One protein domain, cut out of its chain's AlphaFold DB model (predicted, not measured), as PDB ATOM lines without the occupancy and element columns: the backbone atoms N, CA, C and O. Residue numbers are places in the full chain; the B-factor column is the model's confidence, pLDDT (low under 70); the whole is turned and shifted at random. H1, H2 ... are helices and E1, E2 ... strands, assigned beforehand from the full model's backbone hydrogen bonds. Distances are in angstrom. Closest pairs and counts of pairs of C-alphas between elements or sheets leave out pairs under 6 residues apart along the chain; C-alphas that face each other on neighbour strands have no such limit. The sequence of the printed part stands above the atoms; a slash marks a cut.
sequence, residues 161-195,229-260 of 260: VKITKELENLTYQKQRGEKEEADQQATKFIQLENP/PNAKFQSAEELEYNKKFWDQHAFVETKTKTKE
ATOM      1  N   VAL A 161     258.090 298.799 321.446       90.50
ATOM      2  CA  VAL A 161     259.144 297.929 320.918       90.50
ATOM      3  C   VAL A 161     259.852 297.212 322.049       90.50
ATOM      4  O   VAL A 161     260.023 297.762 323.136       90.50
ATOM      5  N   LYS A 162     260.286 295.978 321.784       92.50
ATOM      6  CA  LYS A 162     261.205 295.277 322.676       92.50
ATOM      7  C   LYS A 162     262.575 295.942 322.589       92.50
ATOM      8  O   LYS A 162     263.089 296.167 321.496       92.50
ATOM      9  N   ILE A 163     263.162 296.240 323.739       92.06
ATOM     10  CA  ILE A 163     264.499 296.811 323.841       92.06
ATOM     11  C   ILE A 163     265.495 295.711 323.494       92.06
ATOM     12  O   ILE A 163     265.638 294.721 324.214       92.06
ATOM     13  N   THR A 164     266.162 295.877 322.359       91.12
ATOM     14  CA  THR A 164     267.310 295.062 321.971       91.12
ATOM     15  C   THR A 164     268.600 295.726 322.455       91.12
ATOM     16  O   THR A 164     268.588 296.883 322.882       91.12
ATOM     17  N   LYS A 165     269.733 295.016 322.379       89.69
ATOM     18  CA  LYS A 165     271.040 295.571 322.776       89.69
ATOM     19  C   LYS A 165     271.401 296.825 321.975       89.69
ATOM     20  O   LYS A 165     272.036 297.733 322.496       89.69
ATOM     21  N   GLU A 166     270.972 296.886 320.718       87.69
ATOM     22  CA  GLU A 166     271.209 298.013 319.816       87.69
ATOM     23  C   GLU A 166     270.382 299.246 320.205       87.69
ATOM     24  O   GLU A 166     270.825 300.374 320.001       87.69
ATOM     25  N   LEU A 167     269.191 299.039 320.779       87.44
ATOM     26  CA  LEU A 167     268.276 300.117 321.159       87.44
ATOM     27  C   LEU A 167     268.491 300.618 322.590       87.44
ATOM     28  O   LEU A 167     268.042 301.714 322.908       87.44
ATOM     29  N   GLU A 168     269.173 299.857 323.450       88.69
ATOM     30  CA  GLU A 168     269.312 300.153 324.883       88.69
ATOM     31  C   GLU A 168     269.855 301.567 325.152       88.69
ATOM     32  O   GLU A 168     269.242 302.331 325.899       88.69
ATOM     33  N   ASN A 169     270.924 301.962 324.453       88.75
ATOM     34  CA  ASN A 169     271.554 303.283 324.593       88.75
ATOM     35  C   ASN A 169     270.726 304.441 324.011       88.75
ATOM     36  O   ASN A 169     271.056 305.603 324.230       88.75
ATOM     37  N   LEU A 170     269.676 304.136 323.246       88.56
ATOM     38  CA  LEU A 170     268.749 305.123 322.687       88.56
ATOM     39  C   LEU A 170     267.524 305.326 323.583       88.56
ATOM     40  O   LEU A 170     266.704 306.206 323.312       88.56
ATOM     41  N   THR A 171     267.376 304.505 324.627       91.00
ATOM     42  CA  THR A 171     266.253 304.622 325.548       91.00
ATOM     43  C   THR A 171     266.494 305.694 326.606       91.00
ATOM     44  O   THR A 171     267.592 305.846 327.135       91.00
ATOM     45  N   TYR A 172     265.441 306.421 326.958       90.31
ATOM     46  CA  TYR A 172     265.412 307.339 328.096       90.31
ATOM     47  C   TYR A 172     264.148 307.105 328.913       90.31
ATOM     48  O   TYR A 172     263.188 306.507 328.436       90.31
ATOM     49  N   GLN A 173     264.142 307.561 330.163       87.50
ATOM     50  CA  GLN A 173     262.969 307.453 331.021       87.50
ATOM     51  C   GLN A 173     262.220 308.777 331.082       87.50
ATOM     52  O   GLN A 173     262.821 309.839 331.237       87.50
ATOM     53  N   LYS A 174     260.896 308.703 330.993       81.88
ATOM     54  CA  LYS A 174     259.992 309.837 331.183       81.88
ATOM     55  C   LYS A 174     258.767 309.353 331.949       81.88
ATOM     56  O   LYS A 174     258.382 308.184 331.865       81.88
ATOM     57  N   GLN A 175     258.168 310.247 332.723       73.62
ATOM     58  CA  GLN A 175     256.873 309.971 333.328       73.62
ATOM     59  C   GLN A 175     255.808 309.958 332.228       73.62
ATOM     60  O   GLN A 175     255.741 310.882 331.413       73.62
ATOM     61  N   ARG A 176     255.004 308.897 332.175       65.44
ATOM     62  CA  ARG A 176     253.869 308.827 331.253       65.44
ATOM     63  C   ARG A 176     252.664 309.530 331.890       65.44
ATOM     64  O   ARG A 176     252.498 309.465 333.092       65.44
ATOM     65  N   GLY A 177     251.830 310.200 331.095       57.53
ATOM     66  CA  GLY A 177     250.587 310.822 331.574       57.53
ATOM     67  C   GLY A 177     250.780 312.005 332.535       57.53
ATOM     68  O   GLY A 177     251.830 312.200 333.141       57.53
ATOM     69  N   GLU A 178     249.750 312.840 332.656       48.03
ATOM     70  CA  GLU A 178     249.844 314.077 333.441       48.03
ATOM     71  C   GLU A 178     249.217 313.963 334.840       48.03
ATOM     72  O   GLU A 178     249.596 314.729 335.727       48.03
ATOM     73  N   LYS A 179     248.232 313.066 335.064       49.59
ATOM     74  CA  LYS A 179     247.338 313.158 336.247       49.59
ATOM     75  C   LYS A 179     246.753 311.851 336.820       49.59
ATOM     76  O   LYS A 179     246.092 311.928 337.852       49.59
ATOM     77  N   GLU A 180     246.968 310.667 336.238       49.75
ATOM     78  CA  GLU A 180     246.423 309.408 336.792       49.75
ATOM     79  C   GLU A 180     247.458 308.664 337.668       49.75
ATOM     80  O   GLU A 180     248.627 308.555 337.309       49.75
ATOM     81  N   GLU A 181     247.049 308.125 338.829       47.34
ATOM     82  CA  GLU A 181     247.933 307.361 339.747       47.34
ATOM     83  C   GLU A 181     248.602 306.148 339.068       47.34
ATOM     84  O   GLU A 181     249.687 305.734 339.470       47.34
ATOM     85  N   ALA A 182     247.960 305.561 338.051       46.12
ATOM     86  CA  ALA A 182     248.518 304.452 337.275       46.12
ATOM     87  C   ALA A 182     249.615 304.894 336.289       46.12
ATOM     88  O   ALA A 182     250.421 304.064 335.874       46.12
ATOM     89  N   ASP A 183     249.672 306.189 335.971       48.81
ATOM     90  CA  ASP A 183     250.550 306.762 334.955       48.81
ATOM     91  C   ASP A 183     251.854 307.332 335.547       48.81
ATOM     92  O   ASP A 183     252.821 307.530 334.823       48.81
ATOM     93  N   GLN A 184     251.978 307.492 336.873       54.97
ATOM     94  CA  GLN A 184     253.176 308.053 337.536       54.97
ATOM     95  C   GLN A 184     254.429 307.150 337.520       54.97
ATOM     96  O   GLN A 184     255.254 307.182 338.434       54.97
ATOM     97  N   GLN A 185     254.588 306.311 336.503       64.31
ATOM     98  CA  GLN A 185     255.727 305.419 336.361       64.31
ATOM     99  C   GLN A 185     256.745 305.998 335.393       64.31
ATOM    100  O   GLN A 185     256.404 306.444 334.295       64.31
ATOM    101  N   ALA A 186     258.014 305.948 335.797       71.06
ATOM    102  CA  ALA A 186     259.120 306.129 334.875       71.06
ATOM    103  C   ALA A 186     259.064 304.990 333.851       71.06
ATOM    104  O   ALA A 186     259.336 303.834 334.170       71.06
ATOM    105  N   THR A 187     258.650 305.318 332.633       82.94
ATOM    106  CA  THR A 187     258.571 304.370 331.520       82.94
ATOM    107  C   THR A 187     259.679 304.683 330.535       82.94
ATOM    108  O   THR A 187     260.119 305.831 330.421       82.94
ATOM    109  N   LYS A 188     260.184 303.649 329.863       89.75
ATOM    110  CA  LYS A 188     261.223 303.817 328.853       89.75
ATOM    111  C   LYS A 188     260.593 304.289 327.548       89.75
ATOM    112  O   LYS A 188     259.561 303.771 327.125       89.75
ATOM    113  N   PHE A 189     261.249 305.243 326.916       89.81
ATOM    114  CA  PHE A 189     260.918 305.793 325.615       89.81
ATOM    115  C   PHE A 189     262.125 305.688 324.696       89.81
ATOM    116  O   PHE A 189     263.263 305.665 325.159       89.81
ATOM    117  N   ILE A 190     261.867 305.646 323.398       90.69
ATOM    118  CA  ILE A 190     262.860 305.744 322.338       90.69
ATOM    119  C   ILE A 190     262.324 306.675 321.254       90.69
ATOM    120  O   ILE A 190     261.145 306.612 320.901       90.69
ATOM    121  N   GLN A 191     263.186 307.533 320.713       88.00
ATOM    122  CA  GLN A 191     262.830 308.359 319.563       88.00
ATOM    123  C   GLN A 191     263.189 307.637 318.274       88.00
ATOM    124  O   GLN A 191     264.365 307.402 318.005       88.00
ATOM    125  N   LEU A 192     262.177 307.317 317.470       84.25
ATOM    126  CA  LEU A 192     262.360 306.762 316.131       84.25
ATOM    127  C   LEU A 192     261.709 307.695 315.112       84.25
ATOM    128  O   LEU A 192     260.697 308.336 315.393       84.25
ATOM    129  N   GLU A 193     262.282 307.777 313.914       82.81
ATOM    130  CA  GLU A 193     261.659 308.532 312.819       82.81
ATOM    131  C   GLU A 193     260.393 307.840 312.319       82.81
ATOM    132  O   GLU A 193     259.401 308.501 312.026       82.81
ATOM    133  N   ASN A 194     260.422 306.505 312.266       82.81
ATOM    134  CA  ASN A 194     259.314 305.687 311.800       82.81
ATOM    135  C   ASN A 194     259.026 304.596 312.838       82.81
ATOM    136  O   ASN A 194     259.858 303.701 313.017       82.81
ATOM    137  N   PRO A 195     257.883 304.648 313.541       87.12
ATOM    138  CA  PRO A 195     257.477 303.542 314.390       87.12
ATOM    139  C   PRO A 195     257.206 302.283 313.549       87.12
ATOM    140  O   PRO A 195     256.766 302.397 312.400       87.12
ATOM    141  N   PRO A 229     252.876 298.207 336.079       87.94
ATOM    142  CA  PRO A 229     253.146 297.926 337.476       87.94
ATOM    143  C   PRO A 229     252.349 298.886 338.369       87.94
ATOM    144  O   PRO A 229     252.295 300.076 338.113       87.94
ATOM    145  N   ASN A 230     251.713 298.430 339.436       85.75
ATOM    146  CA  ASN A 230     251.044 299.296 340.398       85.75
ATOM    147  C   ASN A 230     250.889 298.573 341.737       85.75
ATOM    148  O   ASN A 230     249.969 297.778 341.942       85.75
ATOM    149  N   ALA A 231     251.773 298.899 342.681       85.94
ATOM    150  CA  ALA A 231     251.832 298.246 343.987       85.94
ATOM    151  C   ALA A 231     250.572 298.451 344.856       85.94
ATOM    152  O   ALA A 231     250.391 297.740 345.840       85.94
ATOM    153  N   LYS A 232     249.694 299.409 344.517       83.50
ATOM    154  CA  LYS A 232     248.407 299.616 345.204       83.50
ATOM    155  C   LYS A 232     247.387 298.550 344.806       83.50
ATOM    156  O   LYS A 232     246.591 298.088 345.630       83.50
ATOM    157  N   PHE A 233     247.410 298.127 343.543       82.44
ATOM    158  CA  PHE A 233     246.377 297.261 342.973       82.44
ATOM    159  C   PHE A 233     246.837 295.824 342.733       82.44
ATOM    160  O   PHE A 233     245.988 294.940 342.759       82.44
ATOM    161  N   GLN A 234     248.140 295.566 342.660       87.25
ATOM    162  CA  GLN A 234     248.700 294.261 342.293       87.25
ATOM    163  C   GLN A 234     249.266 293.497 343.494       87.25
ATOM    164  O   GLN A 234     249.670 294.105 344.489       87.25
ATOM    165  N   SER A 235     249.291 292.164 343.403       88.81
ATOM    166  CA  SER A 235     250.092 291.322 344.302       88.81
ATOM    167  C   SER A 235     251.590 291.520 344.029       88.81
ATOM    168  O   SER A 235     251.973 292.117 343.021       88.81
ATOM    169  N   ALA A 236     252.457 291.033 344.921       91.00
ATOM    170  CA  ALA A 236     253.906 291.128 344.725       91.00
ATOM    171  C   ALA A 236     254.367 290.403 343.445       91.00
ATOM    172  O   ALA A 236     255.170 290.947 342.689       91.00
ATOM    173  N   GLU A 237     253.803 289.224 343.174       91.94
ATOM    174  CA  GLU A 237     254.094 288.434 341.975       91.94
ATOM    175  C   GLU A 237     253.614 289.128 340.691       91.94
ATOM    176  O   GLU A 237     254.384 289.262 339.737       91.94
ATOM    177  N   GLU A 238     252.371 289.634 340.673       92.19
ATOM    178  CA  GLU A 238     251.833 290.384 339.528       92.19
ATOM    179  C   GLU A 238     252.686 291.620 339.240       92.19
ATOM    180  O   GLU A 238     253.045 291.885 338.091       92.19
ATOM    181  N   LEU A 239     253.069 292.341 340.292       91.44
ATOM    182  CA  LEU A 239     253.912 293.519 340.179       91.44
ATOM    183  C   LEU A 239     255.284 293.183 339.581       91.44
ATOM    184  O   LEU A 239     255.760 293.913 338.713       91.44
ATOM    185  N   GLU A 240     255.935 292.112 340.039       93.44
ATOM    186  CA  GLU A 240     257.246 291.696 339.532       93.44
ATOM    187  C   GLU A 240     257.173 291.252 338.067       93.44
ATOM    188  O   GLU A 240     258.006 291.667 337.259       93.44
ATOM    189  N   TYR A 241     256.166 290.453 337.708       94.56
ATOM    190  CA  TYR A 241     255.951 290.020 336.328       94.56
ATOM    191  C   TYR A 241     255.732 291.219 335.393       94.56
ATOM    192  O   TYR A 241     256.414 291.338 334.370       94.56
ATOM    193  N   ASN A 242     254.852 292.152 335.772       93.38
ATOM    194  CA  ASN A 242     254.585 293.336 334.960       93.38
ATOM    195  C   ASN A 242     255.835 294.217 334.845       93.38
ATOM    196  O   ASN A 242     256.148 294.674 333.750       93.38
ATOM    197  N   LYS A 243     256.598 294.414 335.931       92.06
ATOM    198  CA  LYS A 243     257.864 295.168 335.881       92.06
ATOM    199  C   LYS A 243     258.843 294.556 334.890       92.06
ATOM    200  O   LYS A 243     259.310 295.262 334.009       92.06
ATOM    201  N   LYS A 244     259.070 293.240 334.960       93.69
ATOM    202  CA  LYS A 244     259.969 292.534 334.031       93.69
ATOM    203  C   LYS A 244     259.568 292.728 332.572       93.69
ATOM    204  O   LYS A 244     260.443 292.910 331.730       93.69
ATOM    205  N   PHE A 245     258.269 292.704 332.271       94.00
ATOM    206  CA  PHE A 245     257.789 293.004 330.924       94.00
ATOM    207  C   PHE A 245     258.147 294.441 330.524       94.00
ATOM    208  O   PHE A 245     258.801 294.650 329.503       94.00
ATOM    209  N   TRP A 246     257.750 295.430 331.325       92.12
ATOM    210  CA  TRP A 246     257.928 296.846 330.986       92.12
ATOM    211  C   TRP A 246     259.394 297.306 331.020       92.12
ATOM    212  O   TRP A 246     259.758 298.210 330.277       92.12
ATOM    213  N   ASP A 247     260.268 296.634 331.771       91.38
ATOM    214  CA  ASP A 247     261.715 296.881 331.766       91.38
ATOM    215  C   ASP A 247     262.379 296.484 330.440       91.38
ATOM    216  O   ASP A 247     263.446 297.010 330.100       91.38
ATOM    217  N   GLN A 248     261.752 295.578 329.686       93.94
ATOM    218  CA  GLN A 248     262.225 295.080 328.394       93.94
ATOM    219  C   GLN A 248     261.571 295.776 327.199       93.94
ATOM    220  O   GLN A 248     261.866 295.410 326.062       93.94
ATOM    221  N   HIS A 249     260.691 296.753 327.423       93.56
ATOM    222  CA  HIS A 249     259.982 297.446 326.351       93.56
ATOM    223  C   HIS A 249     260.108 298.963 326.485       93.56
ATOM    224  O   HIS A 249     260.228 299.500 327.582       93.56
ATOM    225  N   ALA A 250     260.082 299.654 325.351       91.62
ATOM    226  CA  ALA A 250     260.092 301.109 325.291       91.62
ATOM    227  C   ALA A 250     258.973 301.613 324.383       91.62
ATOM    228  O   ALA A 250     258.699 301.027 323.330       91.62
ATOM    229  N   PHE A 251     258.339 302.712 324.786       89.69
ATOM    230  CA  PHE A 251     257.415 303.441 323.931       89.69
ATOM    231  C   PHE A 251     258.172 304.175 322.831       89.69
ATOM    232  O   PHE A 251     259.232 304.744 323.076       89.69
ATOM    233  N   VAL A 252     257.615 304.206 321.627       88.62
ATOM    234  CA  VAL A 252     258.178 304.983 320.521       88.62
ATOM    235  C   VAL A 252     257.554 306.378 320.521       88.62
ATOM    236  O   VAL A 252     256.339 306.512 320.367       88.62
ATOM    237  N   GLU A 253     258.379 307.410 320.682       85.31
ATOM    238  CA  GLU A 253     258.023 308.800 320.381       85.31
ATOM    239  C   GLU A 253     258.512 309.119 318.961       85.31
ATOM    240  O   GLU A 253     259.701 309.006 318.655       85.31
ATOM    241  N   THR A 254     257.598 309.491 318.064       75.25
ATOM    242  CA  THR A 254     257.980 309.847 316.695       75.25
ATOM    243  C   THR A 254     258.741 311.163 316.711       75.25
ATOM    244  O   THR A 254     258.229 312.173 317.199       75.25
ATOM    245  N   LYS A 255     259.959 311.176 316.162       69.00
ATOM    246  CA  LYS A 255     260.745 312.405 316.049       69.00
ATOM    247  C   LYS A 255     260.048 313.340 315.061       69.00
ATOM    248  O   LYS A 255     260.065 313.101 313.854       69.00
ATOM    249  N   THR A 256     259.405 314.399 315.551       57.38
ATOM    250  CA  THR A 256     258.856 315.439 314.677       57.38
ATOM    251  C   THR A 256     260.030 316.040 313.918       57.38
ATOM    252  O   THR A 256     260.945 316.574 314.546       57.38
ATOM    253  N   LYS A 257     260.049 315.930 312.583       47.44
ATOM    254  CA  LYS A 257     261.043 316.643 311.774       47.44
ATOM    255  C   LYS A 257     260.922 318.123 312.124       47.44
ATOM    256  O   LYS A 257     259.915 318.752 311.797       47.44
ATOM    257  N   THR A 258     261.914 318.668 312.821       39.44
ATOM    258  CA  THR A 258     262.116 320.113 312.869       39.44
ATOM    259  C   THR A 258     262.200 320.559 311.419       39.44
ATOM    260  O   THR A 258     263.033 320.048 310.675       39.44
ATOM    261  N   LYS A 259     261.263 321.413 310.993       36.81
ATOM    262  CA  LYS A 259     261.363 322.087 309.700       36.81
ATOM    263  C   LYS A 259     262.674 322.874 309.732       36.81
ATOM    264  O   LYS A 259     262.765 323.827 310.503       36.81
ATOM    265  N   GLU A 260     263.670 322.399 308.994       35.62
ATOM    266  CA  GLU A 260     264.840 323.194 308.609       35.62
ATOM    267  C   GLU A 260     264.425 324.276 307.608       35.62
ATOM    268  O   GLU A 260     263.515 324.004 306.784       35.62
TER     269      GLU A 260
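What this domain is: This is residues 161 to 195 and 229 to 260 of the 260 residues of an uncharacterized protein of Candidatus Nomurabacteria bacterium RIFCSPHIGHO2_01_FULL_42_16 (UniProt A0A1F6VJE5). A small, strongly twisted sheet of three strands has a single helix, H1, beyond one end of it rather than over a face, and a tail, residues 255 to 260, running away from the opposite end of E3. E1 and E2 form a hairpin with a loop at residues 176 to 185, and E3 follows directly from the helix along the other side of E2. The printed part has 67 residues, with E1, E2, H1 and E3 in that order along the chain; the sheet's order is E1, E2, E3, and it is mixed. The class is mixed, helices and strands, with under half of the residues, 30, in named elements. The whole is loose, with a radius of gyration of the C-alphas of 14.1 A, and flat, spanning 49 by 31 by 16 A.

How they stand to each other: In the sheet, E2, residues 186 to 192, is the inner strand, and E1, residues 171 to 175, and E3, residues 249 to 254, are the edge strands. E1 and E2 are antiparallel, at 131 degrees between their directions; N 172 and O 189 are 2.9 A apart and N 189 and O 172 are 2.8 A apart, within hydrogen-bond range. E2 and E3 are parallel, at 49 degrees, with N 190 and O 251 at 2.8 A and N 253 and O 190 at 2.9 A. The closest C-alphas of E1 and E3 are those of Thr 171 and Ala 250, 7.1 A apart. Residues 161 to 162 make a short antiparallel pairing with residues 249 to 250 of E3. H1, residues 236 to 247, is not on the sheet, but only just, with 4 pairs of C-alphas within 10 A. Its closest C-alpha to E2 is that of Asp 247, 7.5 A from that of Lys 188, and H1 and E1 are apart. In H1 every O i to N i+4 pair is within hydrogen-bond range.

Where its parts are: E2 is 19.0 A long from first to last C-alpha, beginning at C-alpha 186 (259.120, 306.129, 334.875). E1 is 13.3 A long and begins at C-alpha 171 (266.253, 304.622, 325.548). H1 is 16.2 A long. E3 is 15.8 A long and ends at C-alpha 254 (257.980, 309.847, 316.695).

The domain as a whole: The C-alphas farthest apart are those of Ser 235 and Glu 260, at 50.1 A. Residues 196 to 228 are not printed, and C-alphas 195 and 229 are 24.2 A apart across this cut, which lies in the link from E2 to H1. The link from H1 to E3 is tight and that from E1 to E2 short. The model's mean pLDDT over the printed part is 79.4; residues 176 to 185 and 255 to 260 are under 70.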